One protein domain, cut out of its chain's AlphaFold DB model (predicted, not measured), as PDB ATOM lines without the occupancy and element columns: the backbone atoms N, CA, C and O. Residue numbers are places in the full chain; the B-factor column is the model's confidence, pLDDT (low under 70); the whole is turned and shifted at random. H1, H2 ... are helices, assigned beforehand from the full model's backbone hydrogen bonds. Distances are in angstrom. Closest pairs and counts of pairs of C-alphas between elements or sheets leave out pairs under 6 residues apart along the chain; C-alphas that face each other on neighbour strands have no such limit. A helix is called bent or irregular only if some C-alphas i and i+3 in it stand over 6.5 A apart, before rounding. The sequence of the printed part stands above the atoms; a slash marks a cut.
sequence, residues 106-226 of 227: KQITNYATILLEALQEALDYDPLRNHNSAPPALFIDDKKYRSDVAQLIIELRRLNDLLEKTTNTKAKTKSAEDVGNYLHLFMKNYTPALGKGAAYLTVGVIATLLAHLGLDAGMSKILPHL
ATOM      1  N   LYS A 106      16.658-132.842-136.834       78.38
ATOM      2  CA  LYS A 106      17.134-131.752-135.968       78.38
ATOM      3  C   LYS A 106      16.065-131.245-134.998       78.38
ATOM      4  O   LYS A 106      16.382-130.934-133.862       78.38
ATOM      5  N   GLN A 107      14.802-131.159-135.420       77.50
ATOM      6  CA  GLN A 107      13.721-130.803-134.493       77.50
ATOM      7  C   GLN A 107      13.514-131.907-133.464       77.50
ATOM      8  O   GLN A 107      13.334-131.602-132.298       77.50
ATOM      9  N   ILE A 108      13.594-133.174-133.873       74.12
ATOM     10  CA  ILE A 108      13.456-134.312-132.958       74.12
ATOM     11  C   ILE A 108      14.550-134.299-131.889       74.12
ATOM     12  O   ILE A 108      14.233-134.405-130.708       74.12
ATOM     13  N   THR A 109      15.812-134.122-132.286       81.25
ATOM     14  CA  THR A 109      16.915-133.995-131.325       81.25
ATOM     15  C   THR A 109      16.714-132.776-130.432       81.25
ATOM     16  O   THR A 109      16.822-132.906-129.223       81.25
ATOM     17  N   ASN A 110      16.301-131.629-130.985       81.25
ATOM     18  CA  ASN A 110      16.036-130.430-130.186       81.25
ATOM     19  C   ASN A 110      14.911-130.644-129.161       81.25
ATOM     20  O   ASN A 110      15.055-130.241-128.014       81.25
ATOM     21  N   TYR A 111      13.805-131.291-129.540       79.25
ATOM     22  CA  TYR A 111      12.718-131.598-128.608       79.25
ATOM     23  C   TYR A 111      13.158-132.583-127.525       79.25
ATOM     24  O   TYR A 111      12.783-132.409-126.369       79.25
ATOM     25  N   ALA A 112      13.973-133.580-127.878       81.62
ATOM     26  CA  ALA A 112      14.555-134.491-126.902       81.62
ATOM     27  C   ALA A 112      15.457-133.738-125.912       81.62
ATOM     28  O   ALA A 112      15.327-133.956-124.713       81.62
ATOM     29  N   THR A 113      16.302-132.814-126.387       85.44
ATOM     30  CA  THR A 113      17.155-131.968-125.536       85.44
ATOM     31  C   THR A 113      16.330-131.087-124.600       85.44
ATOM     32  O   THR A 113      16.577-131.106-123.400       85.44
ATOM     33  N   ILE A 114      15.305-130.393-125.111       84.56
ATOM     34  CA  ILE A 114      14.415-129.545-124.297       84.56
ATOM     35  C   ILE A 114      13.732-130.368-123.200       84.56
ATOM     36  O   ILE A 114      13.651-129.942-122.051       84.56
ATOM     37  N   LEU A 115      13.242-131.561-123.542       83.31
ATOM     38  CA  LEU A 115      12.581-132.439-122.581       83.31
ATOM     39  C   LEU A 115      13.561-132.940-121.511       83.31
ATOM     40  O   LEU A 115      13.199-133.049-120.344       83.31
ATOM     41  N   LEU A 116      14.808-133.204-121.897       89.25
ATOM     42  CA  LEU A 116      15.874-133.614-120.991       89.25
ATOM     43  C   LEU A 116      16.245-132.496-120.015       89.25
ATOM     44  O   LEU A 116      16.339-132.751-118.818       89.25
ATOM     45  N   GLU A 117      16.394-131.268-120.511       89.62
ATOM     46  CA  GLU A 117      16.657-130.078-119.696       89.62
ATOM     47  C   GLU A 117      15.519-129.819-118.704       89.62
ATOM     48  O   GLU A 117      15.781-129.655-117.517       89.62
ATOM     49  N   ALA A 118      14.262-129.892-119.151       86.19
ATOM     50  CA  ALA A 118      13.103-129.692-118.282       86.19
ATOM     51  C   ALA A 118      13.002-130.748-117.163       86.19
ATOM     52  O   ALA A 118      12.679-130.425-116.021       86.19
ATOM     53  N   LEU A 119      13.285-132.021-117.469       87.31
ATOM     54  CA  LEU A 119      13.297-133.087-116.460       87.31
ATOM     55  C   LEU A 119      14.479-132.956-115.497       87.31
ATOM     56  O   LEU A 119      14.333-133.250-114.312       87.31
ATOM     57  N   GLN A 120      15.638-132.525-115.997       91.88
ATOM     58  CA  GLN A 120      16.824-132.283-115.183       91.88
ATOM     59  C   GLN A 120      16.586-131.113-114.219       91.88
ATOM     60  O   GLN A 120      16.857-131.250-113.031       91.88
ATOM     61  N   GLU A 121      15.985-130.018-114.690       89.00
ATOM     62  CA  GLU A 121      15.598-128.874-113.858       89.00
ATOM     63  C   GLU A 121      14.617-129.283-112.749       89.00
ATOM     64  O   GLU A 121      14.810-128.933-111.583       89.00
ATOM     65  N   ALA A 122      13.606-130.093-113.082       87.69
ATOM     66  CA  ALA A 122      12.652-130.621-112.106       87.69
ATOM     67  C   ALA A 122      13.315-131.510-111.034       87.69
ATOM     68  O   ALA A 122      12.841-131.571-109.896       87.69
ATOM     69  N   LEU A 123      14.394-132.212-111.393       90.81
ATOM     70  CA  LEU A 123      15.116-133.125-110.507       90.81
ATOM     71  C   LEU A 123      16.127-132.394-109.615       90.81
ATOM     72  O   LEU A 123      16.244-132.718-108.430       90.81
ATOM     73  N   ASP A 124      16.813-131.399-110.174       90.25
ATOM     74  CA  ASP A 124      17.831-130.598-109.491       90.25
ATOM     75  C   ASP A 124      17.215-129.535-108.564       90.25
ATOM     76  O   ASP A 124      17.899-128.994-107.690       90.25
ATOM     77  N   TYR A 125      15.918-129.245-108.709       89.19
ATOM     78  CA  TYR A 125      15.227-128.302-107.842       89.19
ATOM     79  C   TYR A 125      15.112-128.822-106.397       89.19
ATOM     80  O   TYR A 125      14.396-129.784-106.077       89.19
ATOM     81  N   ASP A 126      15.810-128.122-105.502       86.88
ATOM     82  CA  ASP A 126      15.727-128.286-104.057       86.88
ATOM     83  C   ASP A 126      15.034-127.056-103.436       86.88
ATOM     84  O   ASP A 126      15.625-125.966-103.408       86.88
ATOM     85  N   PRO A 127      13.801-127.197-102.908       84.31
ATOM     86  CA  PRO A 127      13.063-126.084-102.312       84.31
ATOM     87  C   PRO A 127      13.772-125.502-101.080       84.31
ATOM     88  O   PRO A 127      13.574-124.335-100.743       84.31
ATOM     89  N   LEU A 128      14.628-126.288-100.416       85.56
ATOM     90  CA  LEU A 128      15.395-125.845 -99.256       85.56
ATOM     91  C   LEU A 128      16.682-125.113 -99.628       85.56
ATOM     92  O   LEU A 128      17.281-124.530 -98.737       85.56
ATOM     93  N   ARG A 129      17.133-125.136-100.884       82.56
ATOM     94  CA  ARG A 129      18.327-124.391-101.329       82.56
ATOM     95  C   ARG A 129      17.988-123.223-102.252       82.56
ATOM     96  O   ARG A 129      18.723-122.243-102.265       82.56
ATOM     97  N   ASN A 130      16.866-123.301-102.969       78.56
ATOM     98  CA  ASN A 130      16.460-122.329-103.988       78.56
ATOM     99  C   ASN A 130      15.238-121.496-103.563       78.56
ATOM    100  O   ASN A 130      14.367-121.205-104.376       78.56
ATOM    101  N   HIS A 131      15.167-121.084-102.294       74.00
ATOM    102  CA  HIS A 131      13.990-120.402-101.727       74.00
ATOM    103  C   HIS A 131      13.623-119.059-102.395       74.00
ATOM    104  O   HIS A 131      12.504-118.588-102.221       74.00
ATOM    105  N   ASN A 132      14.540-118.450-103.159       81.94
ATOM    106  CA  ASN A 132      14.303-117.200-103.898       81.94
ATOM    107  C   ASN A 132      14.034-117.408-105.399       81.94
ATOM    108  O   ASN A 132      13.821-116.433-106.122       81.94
ATOM    109  N   SER A 133      14.073-118.645-105.889       80.38
ATOM    110  CA  SER A 133      13.785-118.967-107.285       80.38
ATOM    111  C   SER A 133      12.304-119.293-107.440       80.38
ATOM    112  O   SER A 133      11.702-119.911-106.562       80.38
ATOM    113  N   ALA A 134      11.704-118.898-108.564       81.88
ATOM    114  CA  ALA A 134      10.371-119.381-108.895       81.88
ATOM    115  C   ALA A 134      10.411-120.920-109.000       81.88
ATOM    116  O   ALA A 134      11.359-121.449-109.588       81.88
ATOM    117  N   PRO A 135       9.427-121.639-108.431       80.88
ATOM    118  CA  PRO A 135       9.382-123.084-108.557       80.88
ATOM    119  C   PRO A 135       9.255-123.465-110.039       80.88
ATOM    120  O   PRO A 135       8.536-122.784-110.783       80.88
ATOM    121  N   PRO A 136       9.934-124.535-110.483       83.69
ATOM    122  CA  PRO A 136       9.824-124.999-111.854       83.69
ATOM    123  C   PRO A 136       8.377-125.384-112.161       83.69
ATOM    124  O   PRO A 136       7.615-125.795-111.281       83.69
ATOM    125  N   ALA A 137       8.002-125.297-113.439       77.12
ATOM    126  CA  ALA A 137       6.661-125.666-113.897       77.12
ATOM    127  C   ALA A 137       6.306-127.129-113.569       77.12
ATOM    128  O   ALA A 137       5.130-127.468-113.434       77.12
ATOM    129  N   LEU A 138       7.323-127.985-113.434       78.38
ATOM    130  CA  LEU A 138       7.201-129.361-112.985       78.38
ATOM    131  C   LEU A 138       8.019-129.539-111.705       78.38
ATOM    132  O   LEU A 138       9.245-129.479-111.734       78.38
ATOM    133  N   PHE A 139       7.336-129.788-110.592       83.06
ATOM    134  CA  PHE A 139       7.965-130.081-109.311       83.06
ATOM    135  C   PHE A 139       7.628-131.505-108.867       83.06
ATOM    136  O   PHE A 139       6.489-131.956-109.000       83.06
ATOM    137  N   ILE A 140       8.636-132.219-108.366       84.75
ATOM    138  CA  ILE A 140       8.518-133.612-107.939       84.75
ATOM    139  C   ILE A 140       8.891-133.730-106.460       84.75
ATOM    140  O   ILE A 140      10.070-133.650-106.104       84.75
ATOM    141  N   ASP A 141       7.887-133.996-105.624       86.62
ATOM    142  CA  ASP A 141       8.051-134.233-104.184       86.62
ATOM    143  C   ASP A 141       8.386-135.689-103.835       86.62
ATOM    144  O   ASP A 141       9.126-135.962-102.890       86.62
ATOM    145  N   ASP A 142       7.854-136.652-104.592       87.31
ATOM    146  CA  ASP A 142       8.006-138.069-104.260       87.31
ATOM    147  C   ASP A 142       9.418-138.576-104.597       87.31
ATOM    148  O   ASP A 142       9.836-138.615-105.757       87.31
ATOM    149  N   LYS A 143      10.151-139.026-103.569       88.62
ATOM    150  CA  LYS A 143      11.499-139.600-103.690       88.62
ATOM    151  C   LYS A 143      11.548-140.790-104.650       88.62
ATOM    152  O   LYS A 143      12.544-140.951-105.358       88.62
ATOM    153  N   LYS A 144      10.506-141.628-104.680       82.75
ATOM    154  CA  LYS A 144      10.437-142.761-105.609       82.75
ATOM    155  C   LYS A 144      10.303-142.253-107.042       82.75
ATOM    156  O   LYS A 144      11.083-142.649-107.902       82.75
ATOM    157  N   TYR A 145       9.406-141.296-107.257       80.38
ATOM    158  CA  TYR A 145       9.201-140.684-108.565       80.38
ATOM    159  C   TYR A 145      10.452-139.937-109.065       80.38
ATOM    160  O   TYR A 145      10.793-140.037-110.240       80.38
ATOM    161  N   ARG A 146      11.224-139.286-108.178       86.75
ATOM    162  CA  ARG A 146      12.539-138.705-108.528       86.75
ATOM    163  C   ARG A 146      13.519-139.749-109.069       86.75
ATOM    164  O   ARG A 146      14.223-139.473-110.035       86.75
ATOM    165  N   SER A 147      13.572-140.935-108.459       86.31
ATOM    166  CA  SER A 147      14.428-142.031-108.935       86.31
ATOM    167  C   SER A 147      14.002-142.515-110.320       86.31
ATOM    168  O   SER A 147      14.851-142.751-111.180       86.31
ATOM    169  N   ASP A 148      12.696-142.634-110.552       80.88
ATOM    170  CA  ASP A 148      12.157-143.063-111.841       80.88
ATOM    171  C   ASP A 148      12.446-142.020-112.938       80.88
ATOM    172  O   ASP A 148      12.859-142.368-114.046       80.88
ATOM    173  N   VAL A 149      12.335-140.727-112.614       83.12
ATOM    174  CA  VAL A 149      12.702-139.631-113.526       83.12
ATOM    175  C   VAL A 149      14.212-139.581-113.787       83.12
ATOM    176  O   VAL A 149      14.625-139.338-114.920       83.12
ATOM    177  N   ALA A 150      15.059-139.898-112.803       87.94
ATOM    178  CA  ALA A 150      16.500-140.034-113.031       87.94
ATOM    179  C   ALA A 150      16.812-141.143-114.053       87.94
ATOM    180  O   ALA A 150      17.625-140.950-114.959       87.94
ATOM    181  N   GLN A 151      16.141-142.295-113.940       85.44
ATOM    182  CA  GLN A 151      16.291-143.401-114.892       85.44
ATOM    183  C   GLN A 151      15.791-143.022-116.289       85.44
ATOM    184  O   GLN A 151      16.461-143.311-117.282       85.44
ATOM    185  N   LEU A 152      14.663-142.313-116.372       81.75
ATOM    186  CA  LEU A 152      14.139-141.756-117.619       81.75
ATOM    187  C   LEU A 152      15.165-140.863-118.327       81.75
ATOM    188  O   LEU A 152      15.382-141.020-119.527       81.75
ATOM    189  N   ILE A 153      15.809-139.948-117.599       87.12
ATOM    190  CA  ILE A 153      16.823-139.050-118.167       87.12
ATOM    191  C   ILE A 153      17.985-139.855-118.762       87.12
ATOM    192  O   ILE A 153      18.451-139.538-119.857       87.12
ATOM    193  N   ILE A 154      18.434-140.917-118.085       88.00
ATOM    194  CA  ILE A 154      19.508-141.793-118.579       88.00
ATOM    195  C   ILE A 154      19.098-142.475-119.892       88.00
ATOM    196  O   ILE A 154      19.863-142.459-120.859       88.00
ATOM    197  N   GLU A 155      17.888-143.033-119.959       82.50
ATOM    198  CA  GLU A 155      17.391-143.690-121.174       82.50
ATOM    199  C   GLU A 155      17.175-142.695-122.325       82.50
ATOM    200  O   GLU A 155      17.502-142.997-123.475       82.50
ATOM    201  N   LEU A 156      16.712-141.473-122.039       82.19
ATOM    202  CA  LEU A 156      16.584-140.412-123.042       82.19
ATOM    203  C   LEU A 156      17.942-139.947-123.577       82.19
ATOM    204  O   LEU A 156      18.075-139.767-124.788       82.19
ATOM    205  N   ARG A 157      18.967-139.810-122.719       88.00
ATOM    206  CA  ARG A 157      20.349-139.544-123.169       88.00
ATOM    207  C   ARG A 157      20.833-140.653-124.093       88.00
ATOM    208  O   ARG A 157      21.341-140.374-125.173       88.00
ATOM    209  N   ARG A 158      20.606-141.913-123.710       83.69
ATOM    210  CA  ARG A 158      20.981-143.079-124.518       83.69
ATOM    211  C   ARG A 158      20.267-143.096-125.872       83.69
ATOM    212  O   ARG A 158      20.892-143.411-126.884       83.69
ATOM    213  N   LEU A 159      18.981-142.749-125.910       78.69
ATOM    214  CA  LEU A 159      18.232-142.607-127.158       78.69
ATOM    215  C   LEU A 159      18.815-141.485-128.022       78.69
ATOM    216  O   LEU A 159      19.022-141.700-129.216       78.69
ATOM    217  N   ASN A 160      19.117-140.323-127.438       84.06
ATOM    218  CA  ASN A 160      19.715-139.213-128.176       84.06
ATOM    219  C   ASN A 160      21.092-139.595-128.748       84.06
ATOM    220  O   ASN A 160      21.326-139.401-129.936       84.06
ATOM    221  N   ASP A 161      21.941-140.277-127.975       85.06
ATOM    222  CA  ASP A 161      23.229-140.803-128.449       85.06
ATOM    223  C   ASP A 161      23.068-141.759-129.640       85.06
ATOM    224  O   ASP A 161      23.869-141.746-130.577       85.06
ATOM    225  N   LEU A 162      22.047-142.624-129.625       80.25
ATOM    226  CA  LEU A 162      21.752-143.528-130.741       80.25
ATOM    227  C   LEU A 162      21.249-142.758-131.966       80.25
ATOM    228  O   LEU A 162      21.657-143.055-133.095       80.25
ATOM    229  N   LEU A 163      20.401-141.750-131.757       75.31
ATOM    230  CA  LEU A 163      19.933-140.856-132.811       75.31
ATOM    231  C   LEU A 163      21.072-140.011-133.387       75.31
ATOM    232  O   LEU A 163      21.043-139.722-134.578       75.31
ATOM    233  N   GLU A 164      22.092-139.661-132.617       80.50
ATOM    234  CA  GLU A 164      23.272-138.960-133.118       80.50
ATOM    235  C   GLU A 164      24.228-139.917-133.837       80.50
ATOM    236  O   GLU A 164      24.624-139.654-134.972       80.50
ATOM    237  N   LYS A 165      24.534-141.092-133.274       78.38
ATOM    238  CA  LYS A 165      25.442-142.084-133.891       78.38
ATOM    239  C   LYS A 165      24.966-142.573-135.257       78.38
ATOM    240  O   LYS A 165      25.771-142.782-136.166       78.38
ATOM    241  N   THR A 166      23.657-142.714-135.434       65.56
ATOM    242  CA  THR A 166      23.042-143.135-136.702       65.56
ATOM    243  C   THR A 166      23.043-142.030-137.774       65.56
ATOM    244  O   THR A 166      22.580-142.265-138.887       65.56
ATOM    245  N   THR A 167      23.552-140.820-137.492       62.69
ATOM    246  CA  THR A 167      23.807-139.793-138.527       62.69
ATOM    247  C   THR A 167      25.090-140.054-139.319       62.69
ATOM    248  O   THR A 167      25.146-139.730-140.505       62.69
ATOM    249  N   ASN A 168      26.092-140.686-138.701       56.31
ATOM    250  CA  ASN A 168      27.425-140.841-139.292       56.31
ATOM    251  C   ASN A 168      27.604-142.130-140.101       56.31
ATOM    252  O   ASN A 168      28.551-142.253-140.876       56.31
ATOM    253  N   THR A 169      26.688-143.089-139.985       51.47
ATOM    254  CA  THR A 169      26.749-144.350-140.725       51.47
ATOM    255  C   THR A 169      25.644-144.399-141.776       51.47
ATOM    256  O   THR A 169      24.460-144.452-141.468       51.47
ATOM    257  N   LYS A 170      26.026-144.422-143.062       51.84
ATOM    258  CA  LYS A 170      25.140-144.634-144.232       51.84
ATOM    259  C   LYS A 170      24.529-146.059-144.270       51.84
ATOM    260  O   LYS A 170      24.390-146.658-145.335       51.84
ATOM    261  N   ALA A 171      24.209-146.643-143.117       47.28
ATOM    262  CA  ALA A 171      23.794-148.028-142.960       47.28
ATOM    263  C   ALA A 171      22.262-148.147-142.860       47.28
ATOM    264  O   ALA A 171      21.645-147.905-141.829       47.28
ATOM    265  N   LYS A 172      21.688-148.523-144.008       50.44
ATOM    266  CA  LYS A 172      20.374-149.129-144.290       50.44
ATOM    267  C   LYS A 172      19.548-149.596-143.075       50.44
ATOM    268  O   LYS A 172      19.989-150.491-142.365       50.44
ATOM    269  N   THR A 173      18.322-149.063-142.969       52.59
ATOM    270  CA  THR A 173      17.042-149.649-142.478       52.59
ATOM    271  C   THR A 173      16.961-150.416-141.145       52.59
ATOM    272  O   THR A 173      15.916-150.345-140.509       52.59
ATOM    273  N   LYS A 174      18.013-151.080-140.659       53.84
ATOM    274  CA  LYS A 174      18.034-151.823-139.384       53.84
ATOM    275  C   LYS A 174      17.937-150.911-138.157       53.84
ATOM    276  O   LYS A 174      17.321-151.271-137.165       53.84
ATOM    277  N   SER A 175      18.444-149.683-138.271       59.41
ATOM    278  CA  SER A 175      18.406-148.693-137.187       59.41
ATOM    279  C   SER A 175      16.989-148.331-136.734       59.41
ATOM    280  O   SER A 175      16.810-147.937-135.586       59.41
ATOM    281  N   ALA A 176      15.993-148.419-137.613       57.84
ATOM    282  CA  ALA A 176      14.634-148.007-137.281       57.84
ATOM    283  C   ALA A 176      13.903-149.077-136.449       57.84
ATOM    284  O   ALA A 176      13.127-148.756-135.551       57.84
ATOM    285  N   GLU A 177      14.210-150.349-136.714       63.56
ATOM    286  CA  GLU A 177      13.714-151.498-135.953       63.56
ATOM    287  C   GLU A 177      14.321-151.522-134.542       63.56
ATOM    288  O   GLU A 177      13.604-151.722-133.563       63.56
ATOM    289  N   ASP A 178      15.612-151.196-134.424       67.00
ATOM    290  CA  ASP A 178      16.291-151.069-133.132       67.00
ATOM    291  C   ASP A 178      15.675-149.957-132.275       67.00
ATOM    292  O   ASP A 178      15.378-150.181-131.103       67.00
ATOM    293  N   VAL A 179      15.405-148.780-132.857       66.12
ATOM    294  CA  VAL A 179      14.741-147.673-132.144       66.12
ATOM    295  C   VAL A 179      13.355-148.089-131.648       66.12
ATOM    296  O   VAL A 179      13.016-147.807-130.502       66.12
ATOM    297  N   GLY A 180      12.578-148.811-132.461       69.12
ATOM    298  CA  GLY A 180      11.283-149.352-132.042       69.12
ATOM    299  C   GLY A 180      11.393-150.330-130.866       69.12
ATOM    300  O   GLY A 180      10.595-150.256-129.933       69.12
ATOM    301  N   ASN A 181      12.410-151.197-130.866       70.50
ATOM    302  CA  ASN A 181      12.659-152.148-129.779       70.50
ATOM    303  C   ASN A 181      13.071-151.450-128.475       70.50
ATOM    304  O   ASN A 181      12.545-151.786-127.412       70.50
ATOM    305  N   TYR A 182      13.963-150.455-128.545       67.75
ATOM    306  CA  TYR A 182      14.344-149.650-127.378       67.75
ATOM    307  C   TYR A 182      13.170-148.844-126.844       67.75
ATOM    308  O   TYR A 182      12.980-148.775-125.634       67.75
ATOM    309  N   LEU A 183      12.344-148.300-127.734       69.12
ATOM    310  CA  LEU A 183      11.146-147.588-127.335       69.12
ATOM    311  C   LEU A 183      10.147-148.515-126.646       69.12
ATOM    312  O   LEU A 183       9.617-148.180-125.599       69.12
ATOM    313  N   HIS A 184       9.907-149.702-127.191       69.50
ATOM    314  CA  HIS A 184       9.040-150.678-126.547       69.50
ATOM    315  C   HIS A 184       9.564-151.066-125.155       69.50
ATOM    316  O   HIS A 184       8.791-151.133-124.201       69.50
ATOM    317  N   LEU A 185      10.879-151.281-125.018       71.00
ATOM    318  CA  LEU A 185      11.512-151.576-123.731       71.00
ATOM    319  C   LEU A 185      11.364-150.410-122.743       71.00
ATOM    320  O   LEU A 185      11.001-150.626-121.588       71.00
ATOM    321  N   PHE A 186      11.578-149.186-123.224       68.19
ATOM    322  CA  PHE A 186      11.359-147.954-122.482       68.19
ATOM    323  C   PHE A 186       9.915-147.884-121.979       68.19
ATOM    324  O   PHE A 186       9.686-147.850-120.777       68.19
ATOM    325  N   MET A 187       8.933-147.992-122.874       71.88
ATOM    326  CA  MET A 187       7.508-147.925-122.545       71.88
ATOM    327  C   MET A 187       7.095-149.005-121.543       71.88
ATOM    328  O   MET A 187       6.358-148.725-120.599       71.88
ATOM    329  N   LYS A 188       7.615-150.226-121.694       73.81
ATOM    330  CA  LYS A 188       7.349-151.343-120.782       73.81
ATOM    331  C   LYS A 188       7.818-151.056-119.350       73.81
ATOM    332  O   LYS A 188       7.104-151.391-118.409       73.81
ATOM    333  N   ASN A 189       8.981-150.426-119.189       68.81
ATOM    334  CA  ASN A 189       9.525-150.064-117.877       68.81
ATOM    335  C   ASN A 189       8.922-148.758-117.333       68.81
ATOM    336  O   ASN A 189       8.817-148.581-116.124       68.81
ATOM    337  N   TYR A 190       8.492-147.866-118.225       67.19
ATOM    338  CA  TYR A 190       8.052-146.510-117.907       67.19
ATOM    339  C   TYR A 190       6.572-146.410-117.508       67.19
ATOM    340  O   TYR A 190       6.209-145.650-116.612       67.19
ATOM    341  N   THR A 191       5.707-147.221-118.125       66.62
ATOM    342  CA  THR A 191       4.257-147.243-117.851       66.62
ATOM    343  C   THR A 191       3.895-147.462-116.369       66.62
ATOM    344  O   THR A 191       2.999-146.767-115.885       66.62
ATOM    345  N   PRO A 192       4.549-148.368-115.606       65.12
ATOM    346  CA  PRO A 192       4.235-148.532-114.184       65.12
ATOM    347  C   PRO A 192       4.764-147.398-113.290       65.12
ATOM    348  O   PRO A 192       4.267-147.245-112.177       65.12
ATOM    349  N   ALA A 193       5.740-146.609-113.755       65.06
ATOM    350  CA  ALA A 193       6.395-145.570-112.961       65.06
ATOM    351  C   ALA A 193       5.649-144.223-112.974       65.06
ATOM    352  O   ALA A 193       5.630-143.519-111.969       65.06
ATOM    353  N   LEU A 194       4.997-143.858-114.087       61.88
ATOM    354  CA  LEU A 194       4.484-142.491-114.275       61.88
ATOM    355  C   LEU A 194       3.031-142.225-113.869       61.88
ATOM    356  O   LEU A 194       2.554-141.092-113.968       61.88
ATOM    357  N   GLY A 195       2.297-143.251-113.447       66.81
ATOM    358  CA  GLY A 195       0.848-143.142-113.308       66.81
ATOM    359  C   GLY A 195       0.149-142.940-114.665       66.81
ATOM    360  O   GLY A 195       0.741-142.562-115.677       66.81
ATOM    361  N   LYS A 196      -1.154-143.232-114.711       66.56
ATOM    362  CA  LYS A 196      -1.886-143.369-115.984       66.56
ATOM    363  C   LYS A 196      -1.858-142.089-116.837       66.56
ATOM    364  O   LYS A 196      -1.661-142.177-118.040       66.56
ATOM    365  N   GLY A 197      -1.998-140.905-116.235       59.12
ATOM    366  CA  GLY A 197      -2.124-139.638-116.974       59.12
ATOM    367  C   GLY A 197      -0.848-139.181-117.687       59.12
ATOM    368  O   GLY A 197      -0.875-138.880-118.880       59.12
ATOM    369  N   ALA A 198       0.282-139.155-116.980       64.00
ATOM    370  CA  ALA A 198       1.541-138.672-117.541       64.00
ATOM    371  C   ALA A 198       2.172-139.702-118.505       64.00
ATOM    372  O   ALA A 198       2.819-139.325-119.488       64.00
ATOM    373  N   ALA A 199       1.876-140.996-118.315       65.19
ATOM    374  CA  ALA A 199       2.198-142.034-119.286       65.19
ATOM    375  C   ALA A 199       1.565-141.734-120.657       65.19
ATOM    376  O   ALA A 199       2.294-141.656-121.640       65.19
ATOM    377  N   TYR A 200       0.258-141.455-120.751       63.34
ATOM    378  CA  TYR A 200      -0.385-141.171-122.047       63.34
ATOM    379  C   TYR A 200       0.215-139.970-122.785       63.34
ATOM    380  O   TYR A 200       0.340-140.007-124.009       63.34
ATOM    381  N   LEU A 201       0.617-138.922-122.061       66.12
ATOM    382  CA  LEU A 201       1.193-137.729-122.678       66.12
ATOM    383  C   LEU A 201       2.560-138.033-123.296       66.12
ATOM    384  O   LEU A 201       2.808-137.697-124.453       66.12
ATOM    385  N   THR A 202       3.415-138.749-122.568       70.31
ATOM    386  CA  THR A 202       4.713-139.191-123.100       70.31
ATOM    387  C   THR A 202       4.563-140.188-124.247       70.31
ATOM    388  O   THR A 202       5.247-140.034-125.257       70.31
ATOM    389  N   VAL A 203       3.608-141.128-124.165       70.81
ATOM    390  CA  VAL A 203       3.252-142.028-125.277       70.81
ATOM    391  C   VAL A 203       2.865-141.210-126.505       70.81
ATOM    392  O   VAL A 203       3.334-141.500-127.598       70.81
ATOM    393  N   GLY A 204       2.032-140.180-126.337       70.25
ATOM    394  CA  GLY A 204       1.574-139.315-127.420       70.25
ATOM    395  C   GLY A 204       2.709-138.530-128.078       70.25
ATOM    396  O   GLY A 204       2.791-138.486-129.307       70.25
ATOM    397  N   VAL A 205       3.624-137.965-127.284       73.06
ATOM    398  CA  VAL A 205       4.820-137.260-127.784       73.06
ATOM    399  C   VAL A 205       5.734-138.220-128.545       73.06
ATOM    400  O   VAL A 205       6.180-137.923-129.647       73.06
ATOM    401  N   ILE A 206       5.961-139.413-128.008       69.75
ATOM    402  CA  ILE A 206       6.781-140.447-128.641       69.75
ATOM    403  C   ILE A 206       6.133-140.968-129.935       69.75
ATOM    404  O   ILE A 206       6.808-141.142-130.949       69.75
ATOM    405  N   ALA A 207       4.821-141.198-129.920       66.81
ATOM    406  CA  ALA A 207       4.040-141.643-131.068       66.81
ATOM    407  C   ALA A 207       4.076-140.612-132.200       66.81
ATOM    408  O   ALA A 207       4.296-140.960-133.360       66.81
ATOM    409  N   THR A 208       3.906-139.332-131.860       68.69
ATOM    410  CA  THR A 208       4.029-138.234-132.824       68.69
ATOM    411  C   THR A 208       5.457-138.112-133.351       68.69
ATOM    412  O   THR A 208       5.627-137.913-134.553       68.69
ATOM    413  N   LEU A 209       6.480-138.332-132.517       65.38
ATOM    414  CA  LEU A 209       7.885-138.386-132.935       65.38
ATOM    415  C   LEU A 209       8.147-139.508-133.955       65.38
ATOM    416  O   LEU A 209       8.780-139.282-134.985       65.38
ATOM    417  N   LEU A 210       7.629-140.713-133.695       67.25
ATOM    418  CA  LEU A 210       7.744-141.872-134.586       67.25
ATOM    419  C   LEU A 210       7.016-141.661-135.915       67.25
ATOM    420  O   LEU A 210       7.557-141.999-136.970       67.25
ATOM    421  N   ALA A 211       5.819-141.072-135.875       65.06
ATOM    422  CA  ALA A 211       5.076-140.709-137.078       65.06
ATOM    423  C   ALA A 211       5.875-139.711-137.936       65.06
ATOM    424  O   ALA A 211       5.973-139.873-139.152       65.06
ATOM    425  N   HIS A 212       6.543-138.736-137.305       64.62
ATOM    426  CA  HIS A 212       7.436-137.799-137.998       64.62
ATOM    427  C   HIS A 212       8.711-138.459-138.542       64.62
ATOM    428  O   HIS A 212       9.291-137.947-139.494       64.62
ATOM    429  N   LEU A 213       9.142-139.599-137.997       62.81
ATOM    430  CA  LEU A 213      10.256-140.391-138.532       62.81
ATOM    431  C   LEU A 213       9.847-141.302-139.705       62.81
ATOM    432  O   LEU A 213      10.698-142.005-140.251       62.81
ATOM    433  N   GLY A 214       8.567-141.314-140.099       63.56
ATOM    434  CA  GLY A 214       8.052-142.208-141.139       63.56
ATOM    435  C   GLY A 214       7.995-143.678-140.703       63.56
ATOM    436  O   GLY A 214       7.952-144.573-141.546       63.56
ATOM    437  N   LEU A 215       8.001-143.937-139.390       63.75
ATOM    438  CA  LEU A 215       8.003-145.269-138.776       63.75
ATOM    439  C   LEU A 215       6.589-145.817-138.507       63.75
ATOM    440  O   LEU A 215       6.383-146.602-137.579       63.75
ATOM    441  N   ASP A 216       5.612-145.459-139.346       57.69
ATOM    442  CA  ASP A 216       4.206-145.874-139.194       57.69
ATOM    443  C   ASP A 216       4.024-147.403-139.147       57.69
ATOM    444  O   ASP A 216       3.135-147.922-138.470       57.69
ATOM    445  N   ALA A 217       4.910-148.158-139.802       54.72
ATOM    446  CA  ALA A 217       4.838-149.617-139.842       54.72
ATOM    447  C   ALA A 217       5.068-150.284-138.466       54.72
ATOM    448  O   ALA A 217       4.497-151.343-138.200       54.72
ATOM    449  N   GLY A 218       5.862-149.674-137.574       53.62
ATOM    450  CA  GLY A 218       6.184-150.240-136.256       53.62
ATOM    451  C   GLY A 218       5.076-150.051-135.216       53.62
ATOM    452  O   GLY A 218       4.852-150.922-134.375       53.62
ATOM    453  N   MET A 219       4.324-148.953-135.313       52.97
ATOM    454  CA  MET A 219       3.281-148.575-134.350       52.97
ATOM    455  C   MET A 219       2.105-149.556-134.315       52.97
ATOM    456  O   MET A 219       1.555-149.825-133.246       52.97
ATOM    457  N   SER A 220       1.771-150.164-135.459       58.22
ATOM    458  CA  SER A 220       0.715-151.184-135.554       58.22
ATOM    459  C   SER A 220       0.960-152.415-134.667       58.22
ATOM    460  O   SER A 220       0.002-153.070-134.262       58.22
ATOM    461  N   LYS A 221       2.222-152.706-134.312       58.88
ATOM    462  CA  LYS A 221       2.593-153.802-133.400       58.88
ATOM    463  C   LYS A 221       2.576-153.404-131.921       58.88
ATOM    464  O   LYS A 221       2.440-154.279-131.075       58.88
ATOM    465  N   ILE A 222       2.708-152.115-131.597       55.47
ATOM    466  CA  ILE A 222       2.826-151.617-130.212       55.47
ATOM    467  C   ILE A 222       1.446-151.292-129.617       55.47
ATOM    468  O   ILE A 222       1.173-151.598-128.458       55.47
ATOM    469  N   LEU A 223       0.541-150.739-130.432       53.56
ATOM    470  CA  LEU A 223      -0.828-150.377-130.042       53.56
ATOM    471  C   LEU A 223      -1.686-151.494-129.400       53.56
ATOM    472  O   LEU A 223      -2.436-151.167-128.480       53.56
ATOM    473  N   PRO A 224      -1.620-152.786-129.791       60.38
ATOM    474  CA  PRO A 224      -2.451-153.814-129.156       60.38
ATOM    475  C   PRO A 224      -2.085-154.116-127.693       60.38
ATOM    476  O   PRO A 224      -2.901-154.705-126.989       60.38
ATOM    477  N   HIS A 225      -0.902-153.708-127.221       52.44
ATOM    478  CA  HIS A 225      -0.426-153.980-125.857       52.44
ATOM    479  C   HIS A 225      -0.724-152.857-124.850       52.44
ATOM    480  O   HIS A 225      -0.380-152.984-123.680       52.44
ATOM    481  N   LEU A 226      -1.361-151.769-125.295       46.69
ATOM    482  CA  LEU A 226      -1.704-150.589-124.487       46.69
ATOM    483  C   LEU A 226      -3.157-150.592-123.960       46.69
ATOM    484  O   LEU A 226      -3.632-149.555-123.499       46.69
TER     485      LEU A 226
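This is residues 106 to 226 of the 227 residues of the protein "Ribbon-helix-helix protein, copG family" of Methylobacterium gossipiicola (UniProt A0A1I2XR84). The longest helix, H2, lies between H1 and H3 and runs opposite to both, while H4 lies across a loosely filled space from H2, near H1 and H3, and short H5 sits beside H3. The five helices run roughly along one long direction; a long loop, residues 125 to 142, lies at one end, and the free turn at residues 167 to 174 sticks out at the other. The printed part has 121 residues, five named helices in the order H1 to H5 and no named strand: all helix. It is elongated, 51 by 34 by 19 A, and only just compact, close to loose, with a radius of gyration of the C-alphas of 16.0 A.

H2, residues 143 to 168, spans 39.0 A from C-alpha 143 at (11.499, -139.600, -103.690). H1, residues 106 to 124, spans 26.5 A from C-alpha 106 at (17.134, -131.752, -135.968). H3, residues 174 to 190, spans 24.3 A, and H4, residues 195 to 212, 26.1 A. H5, residues 216 to 225, spans 16.3 A to C-alpha 225 at (-0.426, -153.980, -125.857); it is only just irregular, with C-alphas 221 and 224 6.6 A apart.

H2 touches H1 in a helical hairpin, a shallow tilt of 24 degrees, opposite ways; the closest C-alphas, Leu 116 and Ile 153, are 6.2 A apart. H2 and H3 form another, at 3 degrees, closest at C-alphas Thr 166 and Ser 175, 7.3 A. H3, H4 and H5 form an up and down bundle, each running against the one before. H3, with residues 177 to 184 alone, only just touches H5, with 3 pairs of C-alphas within 8 A, the closest Gly 180 and Gly 218 at 6.7 A. H4 is close to but not clearly touching H1, closest at C-alphas Ile 108 and Leu 209, 6.9 A. H2 and H4 are apart. Every O i to N i+4 pair is within hydrogen-bond range in H1 and H3, against 20 of 22 in H2, 13 of 14 in H4 and 1 of 6 in H5, where 3 of 7 O i to N i+3 pairs are.

The two farthest C-alphas, Asn 132 and Lys 172, are 51.8 A apart. The printed part has no cut; the link H1 to H2 is long, the other three tight. Mean pLDDT of the printed part is 73.1, and 53 residues are under 70, among them 206 to 226.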